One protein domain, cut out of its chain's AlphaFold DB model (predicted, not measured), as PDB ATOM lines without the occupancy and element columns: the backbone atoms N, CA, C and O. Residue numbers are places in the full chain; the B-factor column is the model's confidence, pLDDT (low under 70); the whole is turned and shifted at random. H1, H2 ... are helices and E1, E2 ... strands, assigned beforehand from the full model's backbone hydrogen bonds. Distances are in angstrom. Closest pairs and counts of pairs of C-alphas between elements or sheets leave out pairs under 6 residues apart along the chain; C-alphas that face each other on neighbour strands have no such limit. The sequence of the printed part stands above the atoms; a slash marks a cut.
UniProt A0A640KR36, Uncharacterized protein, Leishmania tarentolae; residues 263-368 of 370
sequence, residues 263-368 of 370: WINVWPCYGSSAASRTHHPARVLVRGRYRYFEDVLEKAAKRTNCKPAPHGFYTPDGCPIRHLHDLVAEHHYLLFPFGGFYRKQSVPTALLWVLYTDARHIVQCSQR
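Overview. This is residues 263 to 368 of the 370 residues of an uncharacterized protein of Leishmania tarentolae (UniProt A0A640KR36). A compact body of a small twisted three-stranded sheet with helix H1 packed on one face and long loops around it has one long helix, H2, leaving it as an arm; residues 356 to 368 stick out. The 106 printed residues include, in order, E1, E2, H1, E3 and H2, a mixed class with under half of the residues in named elements. The sheet order is E2 E1 E3, mixed. The whole is compact, with a radius of gyration of the C-alphas of 14.2 A and spans of 46 by 33 by 21 A.

Along the chain. Find C-alpha 263 at (116.806, 157.403, 160.991), where E1 begins, residues 263 to 266. E2 is residues 282 to 286, 12.5 A long. H1 takes residues 293 to 304, 16.5 A, and E3 residues 332 to 335. H2, residues 349 to 366, runs 25.6 A to C-alpha 366 at (114.997, 148.430, 135.602).

Arrangement. Look first at the hairpin E1 and E2, antiparallel, with N 264 and O 284 2.9 A apart. E3 is parallel to E1 on the strongly twisted sheet, with N 333 and O 265 2.8 A apart. H1 on one face makes two layers, a helix over a sheet, at a height of 7.7 A; the closest C-alphas of E2 and H1, Val 284 and Ala 300, are 6.2 A apart. H1 lies over E1, only just slantwise at 58 degrees on the local plane. H2 only grazes the sheet with residues 351 to 355, and is apart from H1. In H1 and H2 every O i to N i+4 pair is within hydrogen-bond range.

Size, cuts and confidence. The C-alphas farthest apart, of Pro 308 and Arg 368, are 47.9 A apart. The printed part has no cut. The links E1 to E2, H1 to E3 and E3 to H2 are long. Look for pLDDT under 70 at residues 270 to 279 and 367 to 368.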
ATOM      1  N   TRP A 263     116.517 156.025 161.372       96.12
ATOM      2  CA  TRP A 263     116.806 157.403 160.991       96.12
ATOM      3  C   TRP A 263     115.754 157.934 160.027       96.12
ATOM      4  O   TRP A 263     115.270 157.193 159.181       96.12
ATOM      5  N   ILE A 264     115.439 159.221 160.131       96.31
ATOM      6  CA  ILE A 264     114.672 159.972 159.132       96.31
ATOM      7  C   ILE A 264     115.461 161.207 158.697       96.31
ATOM      8  O   ILE A 264     116.307 161.707 159.446       96.31
ATOM      9  N   ASN A 265     115.159 161.718 157.505       94.62
ATOM     10  CA  ASN A 265     115.807 162.888 156.926       94.62
ATOM     11  C   ASN A 265     114.843 164.076 156.959       94.62
ATOM     12  O   ASN A 265     113.827 164.071 156.271       94.62
ATOM     13  N   VAL A 266     115.139 165.105 157.750       93.56
ATOM     14  CA  VAL A 266     114.244 166.257 157.924       93.56
ATOM     15  C   VAL A 266     114.863 167.503 157.319       93.56
ATOM     16  O   VAL A 266     115.942 167.931 157.723       93.56
ATOM     17  N   TRP A 267     114.176 168.103 156.357       90.38
ATOM     18  CA  TRP A 267     114.654 169.311 155.701       90.38
ATOM     19  C   TRP A 267     114.503 170.547 156.591       90.38
ATOM     20  O   TRP A 267     113.575 170.605 157.406       90.38
ATOM     21  N   PRO A 268     115.400 171.540 156.441       86.81
ATOM     22  CA  PRO A 268     115.295 172.807 157.146       86.81
ATOM     23  C   PRO A 268     113.910 173.433 156.998       86.81
ATOM     24  O   PRO A 268     113.293 173.405 155.933       86.81
ATOM     25  N   CYS A 269     113.427 173.998 158.098       82.31
ATOM     26  CA  CYS A 269     112.100 174.581 158.187       82.31
ATOM     27  C   CYS A 269     111.995 175.835 157.310       82.31
ATOM     28  O   CYS A 269     112.779 176.777 157.451       82.31
ATOM     29  N   TYR A 270     111.031 175.841 156.390       69.06
ATOM     30  CA  TYR A 270     110.863 176.918 155.415       69.06
ATOM     31  C   TYR A 270     110.438 178.221 156.115       69.06
ATOM     32  O   TYR A 270     109.542 178.207 156.960       69.06
ATOM     33  N   GLY A 271     111.080 179.345 155.782       60.56
ATOM     34  CA  GLY A 271     110.841 180.652 156.422       60.56
ATOM     35  C   GLY A 271     111.716 180.954 157.648       60.56
ATOM     36  O   GLY A 271     111.664 182.060 158.176       60.56
ATOM     37  N   SER A 272     112.555 180.010 158.082       57.91
ATOM     38  CA  SER A 272     113.620 180.261 159.060       57.91
ATOM     39  C   SER A 272     114.828 180.898 158.366       57.91
ATOM     40  O   SER A 272     115.276 180.398 157.335       57.91
ATOM     41  N   SER A 273     115.424 181.945 158.943       52.91
ATOM     42  CA  SER A 273     116.659 182.577 158.433       52.91
ATOM     43  C   SER A 273     117.855 181.611 158.348       52.91
ATOM     44  O   SER A 273     118.884 181.948 157.765       52.91
ATOM     45  N   ALA A 274     117.739 180.414 158.936       50.22
ATOM     46  CA  ALA A 274     118.719 179.335 158.836       50.22
ATOM     47  C   ALA A 274     118.542 178.454 157.582       50.22
ATOM     48  O   ALA A 274     119.503 177.816 157.159       50.22
ATOM     49  N   ALA A 275     117.356 178.443 156.960       54.25
ATOM     50  CA  ALA A 275     117.073 177.632 155.774       54.25
ATOM     51  C   ALA A 275     117.870 178.074 154.534       54.25
ATOM     52  O   ALA A 275     118.033 177.283 153.610       54.25
ATOM     53  N   SER A 276     118.406 179.303 154.518       51.38
ATOM     54  CA  SER A 276     119.260 179.773 153.418       51.38
ATOM     55  C   SER A 276     120.711 179.285 153.502       51.38
ATOM     56  O   SER A 276     121.432 179.410 152.520       51.38
ATOM     57  N   ARG A 277     121.159 178.739 154.646       51.19
ATOM     58  CA  ARG A 277     122.570 178.345 154.841       51.19
ATOM     59  C   ARG A 277     122.830 176.855 154.677       51.19
ATOM     60  O   ARG A 277     123.975 176.476 154.460       51.19
ATOM     61  N   THR A 278     121.814 176.006 154.800       57.34
ATOM     62  CA  THR A 278     121.986 174.555 154.691       57.34
ATOM     63  C   THR A 278     121.033 173.977 153.650       57.34
ATOM     64  O   THR A 278     119.825 173.913 153.843       57.34
ATOM     65  N   HIS A 279     121.588 173.501 152.536       67.56
ATOM     66  CA  HIS A 279     120.846 172.763 151.506       67.56
ATOM     67  C   HIS A 279     120.718 171.266 151.825       67.56
ATOM     68  O   HIS A 279     120.396 170.470 150.945       67.56
ATOM     69  N   HIS A 280     120.990 170.869 153.069       82.50
ATOM     70  CA  HIS A 280     121.078 169.469 153.464       82.50
ATOM     71  C   HIS A 280     120.046 169.129 154.543       82.50
ATOM     72  O   HIS A 280     119.832 169.924 155.464       82.50
ATOM     73  N   PRO A 281     119.411 167.949 154.455       89.56
ATOM     74  CA  PRO A 281     118.500 167.486 155.483       89.56
ATOM     75  C   PRO A 281     119.260 167.142 156.770       89.56
ATOM     76  O   PRO A 281     120.344 166.560 156.749       89.56
ATOM     77  N   ALA A 282     118.658 167.453 157.913       90.75
ATOM     78  CA  ALA A 282     119.121 166.992 159.209       90.75
ATOM     79  C   ALA A 282     118.683 165.538 159.435       90.75
ATOM     80  O   ALA A 282     117.498 165.212 159.342       90.75
ATOM     81  N   ARG A 283     119.626 164.663 159.798       93.94
ATOM     82  CA  ARG A 283     119.314 163.285 160.201       93.94
ATOM     83  C   ARG A 283     118.781 163.261 161.631       93.94
ATOM     84  O   ARG A 283     119.446 163.716 162.566       93.94
ATOM     85  N   VAL A 284     117.587 162.708 161.817       95.06
ATOM     86  CA  VAL A 284     116.921 162.603 163.123       95.06
ATOM     87  C   VAL A 284     116.692 161.134 163.461       95.06
ATOM     88  O   VAL A 284     116.059 160.403 162.709       95.06
ATOM     89  N   LEU A 285     117.208 160.695 164.613       95.38
ATOM     90  CA  LEU A 285     116.985 159.337 165.114       95.38
ATOM     91  C   LEU A 285     115.617 159.244 165.788       95.38
ATOM     92  O   LEU A 285     115.427 159.854 166.854       95.38
ATOM     93  N   VAL A 286     114.734 158.431 165.214       94.94
ATOM     94  CA  VAL A 286     113.489 157.950 165.812       94.94
ATOM     95  C   VAL A 286     113.838 156.735 166.659       94.94
ATOM     96  O   VAL A 286     114.181 155.669 166.152       94.94
ATOM     97  N   ARG A 287     113.827 156.909 167.981       92.12
ATOM     98  CA  ARG A 287     114.101 155.808 168.903       92.12
ATOM     99  C   ARG A 287     112.842 154.968 169.039       92.12
ATOM    100  O   ARG A 287     111.777 155.521 169.284       92.12
ATOM    101  N   GLY A 288     112.973 153.647 169.000       88.38
ATOM    102  CA  GLY A 288     111.822 152.756 169.162       88.38
ATOM    103  C   GLY A 288     111.097 152.893 170.508       88.38
ATOM    104  O   GLY A 288     109.923 152.574 170.631       88.38
ATOM    105  N   ARG A 289     111.772 153.438 171.524       87.75
ATOM    106  CA  ARG A 289     111.165 153.744 172.827       87.75
ATOM    107  C   ARG A 289     110.256 154.981 172.833       87.75
ATOM    108  O   ARG A 289     109.657 155.255 173.869       87.75
ATOM    109  N   TYR A 290     110.214 155.768 171.756       89.44
ATOM    110  CA  TYR A 290     109.337 156.937 171.692       89.44
ATOM    111  C   TYR A 290     107.874 156.496 171.704       89.44
ATOM    112  O   TYR A 290     107.471 155.603 170.962       89.44
ATOM    113  N   ARG A 291     107.096 157.113 172.596       88.62
ATOM    114  CA  ARG A 291     105.652 156.871 172.741       88.62
ATOM    115  C   ARG A 291     104.835 157.979 172.092       88.62
ATOM    116  O   ARG A 291     103.735 157.713 171.620       88.62
ATOM    117  N   TYR A 292     105.401 159.182 172.040       92.12
ATOM    118  CA  TYR A 292     104.750 160.386 171.556       92.12
ATOM    119  C   TYR A 292     105.405 160.846 170.257       92.12
ATOM    120  O   TYR A 292     106.629 160.817 170.102       92.12
ATOM    121  N   PHE A 293     104.579 161.239 169.292       92.94
ATOM    122  CA  PHE A 293     105.055 161.771 168.015       92.94
ATOM    123  C   PHE A 293     105.746 163.126 168.212       92.94
ATOM    124  O   PHE A 293     106.728 163.455 167.545       92.94
ATOM    125  N   GLU A 294     105.273 163.856 169.213       93.75
ATOM    126  CA  GLU A 294     105.772 165.127 169.704       93.75
ATOM    127  C   GLU A 294     107.260 165.049 170.080       93.75
ATOM    128  O   GLU A 294     107.998 165.977 169.767       93.75
ATOM    129  N   ASP A 295     107.739 163.924 170.632       93.12
ATOM    130  CA  ASP A 295     109.157 163.731 170.981       93.12
ATOM    131  C   ASP A 295     110.065 163.793 169.739       93.12
ATOM    132  O   ASP A 295     111.155 164.380 169.744       93.12
ATOM    133  N   VAL A 296     109.623 163.161 168.646       94.50
ATOM    134  CA  VAL A 296     110.343 163.166 167.364       94.50
ATOM    135  C   VAL A 296     110.268 164.550 166.738       94.50
ATOM    136  O   VAL A 296     111.271 165.061 166.234       94.50
ATOM    137  N   LEU A 297     109.086 165.156 166.801       94.12
ATOM    138  CA  LEU A 297     108.806 166.458 166.227       94.12
ATOM    139  C   LEU A 297     109.623 167.566 166.904       94.12
ATOM    140  O   LEU A 297     110.259 168.363 166.220       94.12
ATOM    141  N   GLU A 298     109.694 167.572 168.236       93.50
ATOM    142  CA  GLU A 298     110.490 168.516 169.021       93.50
ATOM    143  C   GLU A 298     111.984 168.369 168.707       93.50
ATOM    144  O   GLU A 298     112.689 169.356 168.473       93.50
ATOM    145  N   LYS A 299     112.482 167.130 168.642       93.69
ATOM    146  CA  LYS A 299     113.882 166.854 168.303       93.69
ATOM    147  C   LYS A 299     114.229 167.325 166.893       93.69
ATOM    148  O   LYS A 299     115.297 167.905 166.687       93.69
ATOM    149  N   ALA A 300     113.334 167.104 165.935       93.31
ATOM    150  CA  ALA A 300     113.503 167.566 164.566       93.31
ATOM    151  C   ALA A 300     113.425 169.098 164.461       93.31
ATOM    152  O   ALA A 300     114.265 169.704 163.795       93.31
ATOM    153  N   ALA A 301     112.494 169.736 165.175       91.44
ATOM    154  CA  ALA A 301     112.355 171.191 165.227       91.44
ATOM    155  C   ALA A 301     113.607 171.863 165.805       91.44
ATOM    156  O   ALA A 301     114.103 172.833 165.237       91.44
ATOM    157  N   LYS A 302     114.173 171.305 166.884       90.88
ATOM    158  CA  LYS A 302     115.442 171.769 167.467       90.88
ATOM    159  C   LYS A 302     116.602 171.631 166.479       90.88
ATOM    160  O   LYS A 302     117.375 172.567 166.318       90.88
ATOM    161  N   ARG A 303     116.706 170.490 165.787       89.81
ATOM    162  CA  ARG A 303     117.776 170.220 164.807       89.81
ATOM    163  C   ARG A 303     117.700 171.105 163.562       89.81
ATOM    164  O   ARG A 303     118.737 171.445 163.011       89.81
ATOM    165  N   THR A 304     116.495 171.472 163.137       87.88
ATOM    166  CA  THR A 304     116.250 172.302 161.942       87.88
ATOM    167  C   THR A 304     116.017 173.780 162.263       87.88
ATOM    168  O   THR A 304     115.738 174.563 161.357       87.88
ATOM    169  N   ASN A 305     116.126 174.171 163.539       86.88
ATOM    170  CA  ASN A 305     115.820 175.511 164.042       86.88
ATOM    171  C   ASN A 305     114.452 176.040 163.556       86.88
ATOM    172  O   ASN A 305     114.332 177.169 163.074       86.88
ATOM    173  N   CYS A 306     113.422 175.195 163.652       87.06
ATOM    174  CA  CYS A 306     112.051 175.535 163.277       87.06
ATOM    175  C   CYS A 306     111.325 176.197 164.452       87.06
ATOM    176  O   CYS A 306     111.134 175.572 165.498       87.06
ATOM    177  N   LYS A 307     110.929 177.463 164.284       85.31
ATOM    178  CA  LYS A 307     110.165 178.238 165.270       85.31
ATOM    179  C   LYS A 307     109.102 179.085 164.558       85.31
ATOM    180  O   LYS A 307     109.429 179.657 163.520       85.31
ATOM    181  N   PRO A 308     107.887 179.241 165.118       85.56
ATOM    182  CA  PRO A 308     107.316 178.515 166.265       85.56
ATOM    183  C   PRO A 308     107.227 176.992 166.046       85.56
ATOM    184  O   PRO A 308     107.371 176.522 164.919       85.56
ATOM    185  N   ALA A 309     107.038 176.227 167.131       84.88
ATOM    186  CA  ALA A 309     107.097 174.763 167.107       84.88
ATOM    187  C   ALA A 309     106.148 174.167 166.044       84.88
ATOM    188  O   ALA A 309     104.980 174.549 165.994       84.88
ATOM    189  N   PRO A 310     106.626 173.256 165.183       89.44
ATOM    190  CA  PRO A 310     105.807 172.672 164.128       89.44
ATOM    191  C   PRO A 310     104.700 171.779 164.704       89.44
ATOM    192  O   PRO A 310     104.810 171.272 165.817       89.44
ATOM    193  N   HIS A 311     103.650 171.543 163.915       88.06
ATOM    194  CA  HIS A 311     102.536 170.650 164.275       88.06
ATOM    195  C   HIS A 311     102.679 169.214 163.775       88.06
ATOM    196  O   HIS A 311     101.965 168.323 164.227       88.06
ATOM    197  N   GLY A 312     103.548 168.996 162.795       91.00
ATOM    198  CA  GLY A 312     103.761 167.683 162.221       91.00
ATOM    199  C   GLY A 312     104.696 167.726 161.032       91.00
ATOM    200  O   GLY A 312     105.171 168.791 160.629       91.00
ATOM    201  N   PHE A 313     104.949 166.544 160.487       93.44
ATOM    202  CA  PHE A 313     105.747 166.386 159.283       93.44
ATOM    203  C   PHE A 313     104.854 166.385 158.051       93.44
ATOM    204  O   PHE A 313     103.691 165.986 158.101       93.44
ATOM    205  N   TYR A 314     105.434 166.778 156.928       93.31
ATOM    206  CA  TYR A 314     104.848 166.567 155.616       93.31
ATOM    207  C   TYR A 314     105.807 165.733 154.787       93.31
ATOM    208  O   TYR A 314     107.016 165.959 154.798       93.31
ATOM    209  N   THR A 315     105.265 164.769 154.063       92.50
ATOM    210  CA  THR A 315     106.004 164.112 152.982       92.50
ATOM    211  C   THR A 315     106.299 165.118 151.859       92.50
ATOM    212  O   THR A 315     105.655 166.175 151.794       92.50
ATOM    213  N   PRO A 316     107.238 164.816 150.946       88.88
ATOM    214  CA  PRO A 316     107.510 165.667 149.788       88.88
ATOM    215  C   PRO A 316     106.267 165.875 148.911       88.88
ATOM    216  O   PRO A 316     106.117 166.938 148.311       88.88
ATOM    217  N   ASP A 317     105.343 164.911 148.927       86.31
ATOM    218  CA  ASP A 317     104.064 164.924 148.205       86.31
ATOM    219  C   ASP A 317     102.999 165.813 148.872       86.31
ATOM    220  O   ASP A 317     101.923 166.039 148.318       86.31
ATOM    221  N   GLY A 318     103.275 166.317 150.078       88.31
ATOM    222  CA  GLY A 318     102.355 167.151 150.849       88.31
ATOM    223  C   GLY A 318     101.389 166.379 151.744       88.31
ATOM    224  O   GLY A 318     100.544 166.997 152.393       88.31
ATOM    225  N   CYS A 319     101.515 165.053 151.845       90.38
ATOM    226  CA  CYS A 319     100.728 164.265 152.793       90.38
ATOM    227  C   CYS A 319     101.210 164.544 154.228       90.38
ATOM    228  O   CYS A 319     102.407 164.367 154.498       90.38
ATOM    229  N   PRO A 320     100.320 164.970 155.146       92.12
ATOM    230  CA  PRO A 320     100.677 165.215 156.536       92.12
ATOM    231  C   PRO A 320     100.863 163.895 157.286       92.12
ATOM    232  O   PRO A 320     100.049 162.982 157.171       92.12
ATOM    233  N   ILE A 321     101.897 163.835 158.116       93.75
ATOM    234  CA  ILE A 321     102.214 162.710 158.991       93.75
ATOM    235  C   ILE A 321     101.957 163.137 160.431       93.75
ATOM    236  O   ILE A 321     102.469 164.166 160.882       93.75
ATOM    237  N   ARG A 322     101.138 162.354 161.139       88.19
ATOM    238  CA  ARG A 322     100.685 162.664 162.506       88.19
ATOM    239  C   ARG A 322     101.026 161.583 163.523       88.19
ATOM    240  O   ARG A 322     100.886 161.823 164.719       88.19
ATOM    241  N   HIS A 323     101.451 160.408 163.072       90.75
ATOM    242  CA  HIS A 323     101.720 159.278 163.945       90.75
ATOM    243  C   HIS A 323     103.117 158.704 163.715       90.75
ATOM    244  O   HIS A 323     103.685 158.797 162.630       90.75
ATOM    245  N   LEU A 324     103.673 158.080 164.757       92.12
ATOM    246  CA  LEU A 324     105.002 157.463 164.707       92.12
ATOM    247  C   LEU A 324     105.081 156.293 163.716       92.12
ATOM    248  O   LEU A 324     106.116 156.107 163.089       92.12
ATOM    249  N   HIS A 325     104.006 155.516 163.574       89.94
ATOM    250  CA  HIS A 325     103.971 154.344 162.690       89.94
ATOM    251  C   HIS A 325     103.925 154.702 161.199       89.94
ATOM    252  O   HIS A 325     104.244 153.863 160.360       89.94
ATOM    253  N   ASP A 326     103.561 155.944 160.879       92.25
ATOM    254  CA  ASP A 326     103.557 156.469 159.515       92.25
ATOM    255  C   ASP A 326     104.960 156.915 159.065       92.25
ATOM    256  O   ASP A 326     105.189 157.163 157.881       92.25
ATOM    257  N   LEU A 327     105.913 157.027 160.000       93.25
ATOM    258  CA  LEU A 327     107.294 157.355 159.680       93.25
ATOM    259  C   LEU A 327     108.005 156.132 159.095       93.25
ATOM    260  O   LEU A 327     108.141 155.084 159.721       93.25
ATOM    261  N   VAL A 328     108.515 156.314 157.889       92.38
ATOM    262  CA  VAL A 328     109.365 155.373 157.167       92.38
ATOM    263  C   VAL A 328     110.838 155.728 157.380       92.38
ATOM    264  O   VAL A 328     111.208 156.908 157.355       92.38
ATOM    265  N   ALA A 329     111.665 154.698 157.577       92.94
ATOM    266  CA  ALA A 329     113.112 154.819 157.695       92.94
ATOM    267  C   ALA A 329     113.739 155.428 156.436       92.94
ATOM    268  O   ALA A 329     113.289 155.173 155.325       92.94
ATOM    269  N   GLU A 330     114.757 156.262 156.645       90.69
ATOM    270  CA  GLU A 330     115.547 156.972 155.626       90.69
ATOM    271  C   GLU A 330     114.740 157.905 154.714       90.69
ATOM    272  O   GLU A 330     115.284 158.566 153.832       90.69
ATOM    273  N   HIS A 331     113.443 158.048 154.977       92.75
ATOM    274  CA  HIS A 331     112.569 158.880 154.178       92.75
ATOM    275  C   HIS A 331     112.735 160.371 154.502       92.75
ATOM    276  O   HIS A 331     113.167 160.756 155.597       92.75
ATOM    277  N   HIS A 332     112.386 161.210 153.525       92.69
ATOM    278  CA  HIS A 332     112.504 162.659 153.612       92.69
ATOM    279  C   HIS A 332     111.206 163.302 154.093       92.69
ATOM    280  O   HIS A 332     110.130 163.007 153.585       92.69
ATOM    281  N   TYR A 333     111.325 164.240 155.026       93.50
ATOM    282  CA  TYR A 333     110.201 164.973 155.591       93.50
ATOM    283  C   TYR A 333     110.473 166.471 155.615       93.50
ATOM    284  O   TYR A 333     111.607 166.926 155.773       93.50
ATOM    285  N   LEU A 334     109.396 167.233 155.492       91.88
ATOM    286  CA  LEU A 334     109.370 168.681 155.574       91.88
ATOM    287  C   LEU A 334     108.735 169.109 156.897       91.88
ATOM    288  O   LEU A 334     107.789 168.483 157.384       91.88
ATOM    289  N   LEU A 335     109.246 170.208 157.446       90.94
ATOM    290  CA  LEU A 335     108.705 170.878 158.621       90.94
ATOM    291  C   LEU A 335     108.299 172.303 158.270       90.94
ATOM    292  O   LEU A 335     109.012 173.010 157.557       90.94
ATOM    293  N   PHE A 336     107.175 172.728 158.834       88.19
ATOM    294  CA  PHE A 336     106.687 174.097 158.741       88.19
ATOM    295  C   PHE A 336     106.425 174.628 160.145       88.19
ATOM    296  O   PHE A 336     105.939 173.866 160.988       88.19
ATOM    297  N   PRO A 337     106.720 175.911 160.407       88.19
ATOM    298  CA  PRO A 337     106.415 176.504 161.698       88.19
ATOM    299  C   PRO A 337     104.904 176.452 161.966       88.19
ATOM    300  O   PRO A 337     104.109 176.335 161.032       88.19
ATOM    301  N   PHE A 338     104.498 176.547 163.235       85.00
ATOM    302  CA  PHE A 338     103.080 176.651 163.617       85.00
ATOM    303  C   PHE A 338     102.341 177.686 162.751       85.00
ATOM    304  O   PHE A 338     102.827 178.803 162.570       85.00
ATOM    305  N   GLY A 339     101.169 177.326 162.219       82.00
ATOM    306  CA  GLY A 339     100.395 178.178 161.300       82.00
ATOM    307  C   GLY A 339     100.919 178.221 159.858       82.00
ATOM    308  O   GLY A 339     100.264 178.784 158.983       82.00
ATOM    309  N   GLY A 340     102.070 177.605 159.585       81.56
ATOM    310  CA  GLY A 340     102.568 177.338 158.246       81.56
ATOM    311  C   GLY A 340     101.880 176.123 157.623       81.56
ATOM    312  O   GLY A 340     101.535 175.154 158.300       81.56
ATOM    313  N   PHE A 341     101.711 176.166 156.304       81.31
ATOM    314  CA  PHE A 341     101.107 175.084 155.532       81.31
ATOM    315  C   PHE A 341     102.047 174.650 154.419       81.31
ATOM    316  O   PHE A 341     102.763 175.473 153.840       81.31
ATOM    317  N   TYR A 342     101.996 173.360 154.090       85.12
ATOM    318  CA  TYR A 342     102.690 172.833 152.927       85.12
ATOM    319  C   TYR A 342     102.228 173.563 151.660       85.12
ATOM    320  O   TYR A 342     101.030 173.730 151.417       85.12
ATOM    321  N   ARG A 343     103.191 173.961 150.827       83.19
ATOM    322  CA  ARG A 343     102.954 174.367 149.442       83.19
ATOM    323  C   ARG A 343     103.928 173.601 148.562       83.19
ATOM    324  O   ARG A 343     105.061 173.351 148.961       83.19
ATOM    325  N   LYS A 344     103.502 173.262 147.346       80.31
ATOM    326  CA  LYS A 344     104.345 172.514 146.402       80.31
ATOM    327  C   LYS A 344     105.632 173.277 146.057       80.31
ATOM    328  O   LYS A 344     106.672 172.668 145.864       80.31
ATOM    329  N   GLN A 345     105.576 174.611 146.050       78.81
ATOM    330  CA  GLN A 345     106.739 175.477 145.822       78.81
ATOM    331  C   GLN A 345     107.710 175.512 147.014       78.81
ATOM    332  O   GLN A 345     108.850 175.931 146.861       78.81
ATOM    333  N   SER A 346     107.275 175.075 148.200       76.00
ATOM    334  CA  SER A 346     108.113 175.024 149.402       76.00
ATOM    335  C   SER A 346     109.053 173.822 149.422       76.00
ATOM    336  O   SER A 346     109.880 173.717 150.326       76.00
ATOM    337  N   VAL A 347     108.891 172.874 148.492       82.31
ATOM    338  CA  VAL A 347     109.756 171.697 148.400       82.31
ATOM    339  C   VAL A 347     111.149 172.176 147.979       82.31
ATOM    340  O   VAL A 347     111.279 172.752 146.899       82.31
ATOM    341  N   PRO A 348     112.197 171.971 148.799       79.62
ATOM    342  CA  PRO A 348     113.532 172.452 148.466       79.62
ATOM    343  C   PRO A 348     114.019 171.884 147.130       79.62
ATOM    344  O   PRO A 348     113.909 170.682 146.892       79.62
ATOM    345  N   THR A 349     114.630 172.714 146.281       78.69
ATOM    346  CA  THR A 349     115.175 172.274 144.982       78.69
ATOM    347  C   THR A 349     116.167 171.121 145.135       78.69
ATOM    348  O   THR A 349     116.180 170.200 144.327       78.69
ATOM    349  N   ALA A 350     116.958 171.120 146.211       72.88
ATOM    350  CA  ALA A 350     117.866 170.022 146.529       72.88
ATOM    351  C   ALA A 350     117.123 168.702 146.822       72.88
ATOM    352  O   ALA A 350     117.581 167.645 146.403       72.88
ATOM    353  N   LEU A 351     115.951 168.749 147.468       83.38
ATOM    354  CA  LEU A 351     115.105 167.568 147.657       83.38
ATOM    355  C   LEU A 351     114.549 167.073 146.320       83.38
ATOM    356  O   LEU A 351     114.560 165.875 146.068       83.38
ATOM    357  N   LEU A 352     114.107 167.982 145.447       83.38
ATOM    358  CA  LEU A 352     113.650 167.612 144.104       83.38
ATOM    359  C   LEU A 352     114.759 166.919 143.307       83.38
ATOM    360  O   LEU A 352     114.488 165.915 142.656       83.38
ATOM    361  N   TRP A 353     115.998 167.409 143.399       79.94
ATOM    362  CA  TRP A 353     117.152 166.764 142.776       79.94
ATOM    363  C   TRP A 353     117.410 165.364 143.323       79.94
ATOM    364  O   TRP A 353     117.556 164.457 142.515       79.94
ATOM    365  N   VAL A 354     117.406 165.172 144.648       81.88
ATOM    366  CA  VAL A 354     117.587 163.845 145.270       81.88
ATOM    367  C   VAL A 354     116.494 162.876 144.812       81.88
ATOM    368  O   VAL A 354     116.781 161.776 144.347       81.88
ATOM    369  N   LEU A 355     115.231 163.308 144.849       83.38
ATOM    370  CA  LEU A 355     114.113 162.482 144.394       83.38
ATOM    371  C   LEU A 355     114.216 162.154 142.900       83.38
ATOM    372  O   LEU A 355     113.916 161.035 142.493       83.38
ATOM    373  N   TYR A 356     114.662 163.109 142.080       83.75
ATOM    374  CA  TYR A 356     114.881 162.904 140.651       83.75
ATOM    375  C   TYR A 356     116.047 161.950 140.369       83.75
ATOM    376  O   TYR A 356     115.930 161.087 139.498       83.75
ATOM    377  N   THR A 357     117.169 162.071 141.084       80.88
ATOM    378  CA  THR A 357     118.314 161.167 140.917       80.88
ATOM    379  C   THR A 357     117.955 159.747 141.318       80.88
ATOM    380  O   THR A 357     118.262 158.821 140.568       80.88
ATOM    381  N   ASP A 358     117.228 159.582 142.423       80.69
ATOM    382  CA  ASP A 358     116.744 158.278 142.875       80.69
ATOM    383  C   ASP A 358     115.791 157.669 141.842       80.69
ATOM    384  O   ASP A 358     115.939 156.510 141.451       80.69
ATOM    385  N   ALA A 359     114.856 158.472 141.320       81.12
ATOM    386  CA  ALA A 359     113.942 158.061 140.257       81.12
ATOM    387  C   ALA A 359     114.676 157.584 139.009       81.12
ATOM    388  O   ALA A 359     114.390 156.512 138.472       81.12
ATOM    389  N   ARG A 360     115.645 158.381 138.555       79.81
ATOM    390  CA  ARG A 360     116.443 158.077 137.374       79.81
ATOM    391  C   ARG A 360     117.225 156.783 137.566       79.81
ATOM    392  O   ARG A 360     117.248 155.969 136.648       79.81
ATOM    393  N   HIS A 361     117.824 156.581 138.737       76.31
ATOM    394  CA  HIS A 361     118.559 155.360 139.048       76.31
ATOM    395  C   HIS A 361     117.639 154.131 139.017       76.31
ATOM    396  O   HIS A 361     117.981 153.129 138.397       76.31
ATOM    397  N   ILE A 362     116.433 154.226 139.589       79.25
ATOM    398  CA  ILE A 362     115.443 153.136 139.563       79.25
ATOM    399  C   ILE A 362     115.062 152.765 138.125       79.25
ATOM    400  O   ILE A 362     115.047 151.580 137.790       79.25
ATOM    401  N   VAL A 363     114.784 153.757 137.271       78.19
ATOM    402  CA  VAL A 363     114.431 153.521 135.860       78.19
ATOM    403  C   VAL A 363     115.599 152.884 135.103       78.19
ATOM    404  O   VAL A 363     115.407 151.904 134.388       78.19
ATOM    405  N   GLN A 364     116.818 153.388 135.297       77.06
ATOM    406  CA  GLN A 364     118.012 152.870 134.623       77.06
ATOM    407  C   GLN A 364     118.378 151.449 135.064       77.06
ATOM    408  O   GLN A 364     118.772 150.646 134.223       77.06
ATOM    409  N   CYS A 365     118.224 151.114 136.347       73.00
ATOM    410  CA  CYS A 365     118.401 149.743 136.825       73.00
ATOM    411  C   CYS A 365     117.331 148.814 136.247       73.00
ATOM    412  O   CYS A 365     117.668 147.750 135.746       73.00
ATOM    413  N   SER A 366     116.063 149.245 136.202       72.38
ATOM    414  CA  SER A 366     114.997 148.430 135.602       72.38
ATOM    415  C   SER A 366     115.146 148.201 134.093       72.38
ATOM    416  O   SER A 366     114.573 147.253 133.579       72.38
ATOM    417  N   GLN A 367     115.909 149.047 133.390       62.91
ATOM    418  CA  GLN A 367     116.214 148.902 131.959       62.91
ATOM    419  C   GLN A 367     117.411 147.988 131.667       62.91
ATOM    420  O   GLN A 367     117.672 147.715 130.502       62.91
ATOM    421  N   ARG A 368     118.185 147.579 132.680       55.81
ATOM    422  CA  ARG A 368     119.339 146.679 132.504       55.81
ATOM    423  C   ARG A 368     119.027 145.221 132.823       55.81
ATOM    424  O   ARG A 368     119.788 144.354 132.411       55.81
TER     425      ARG A 368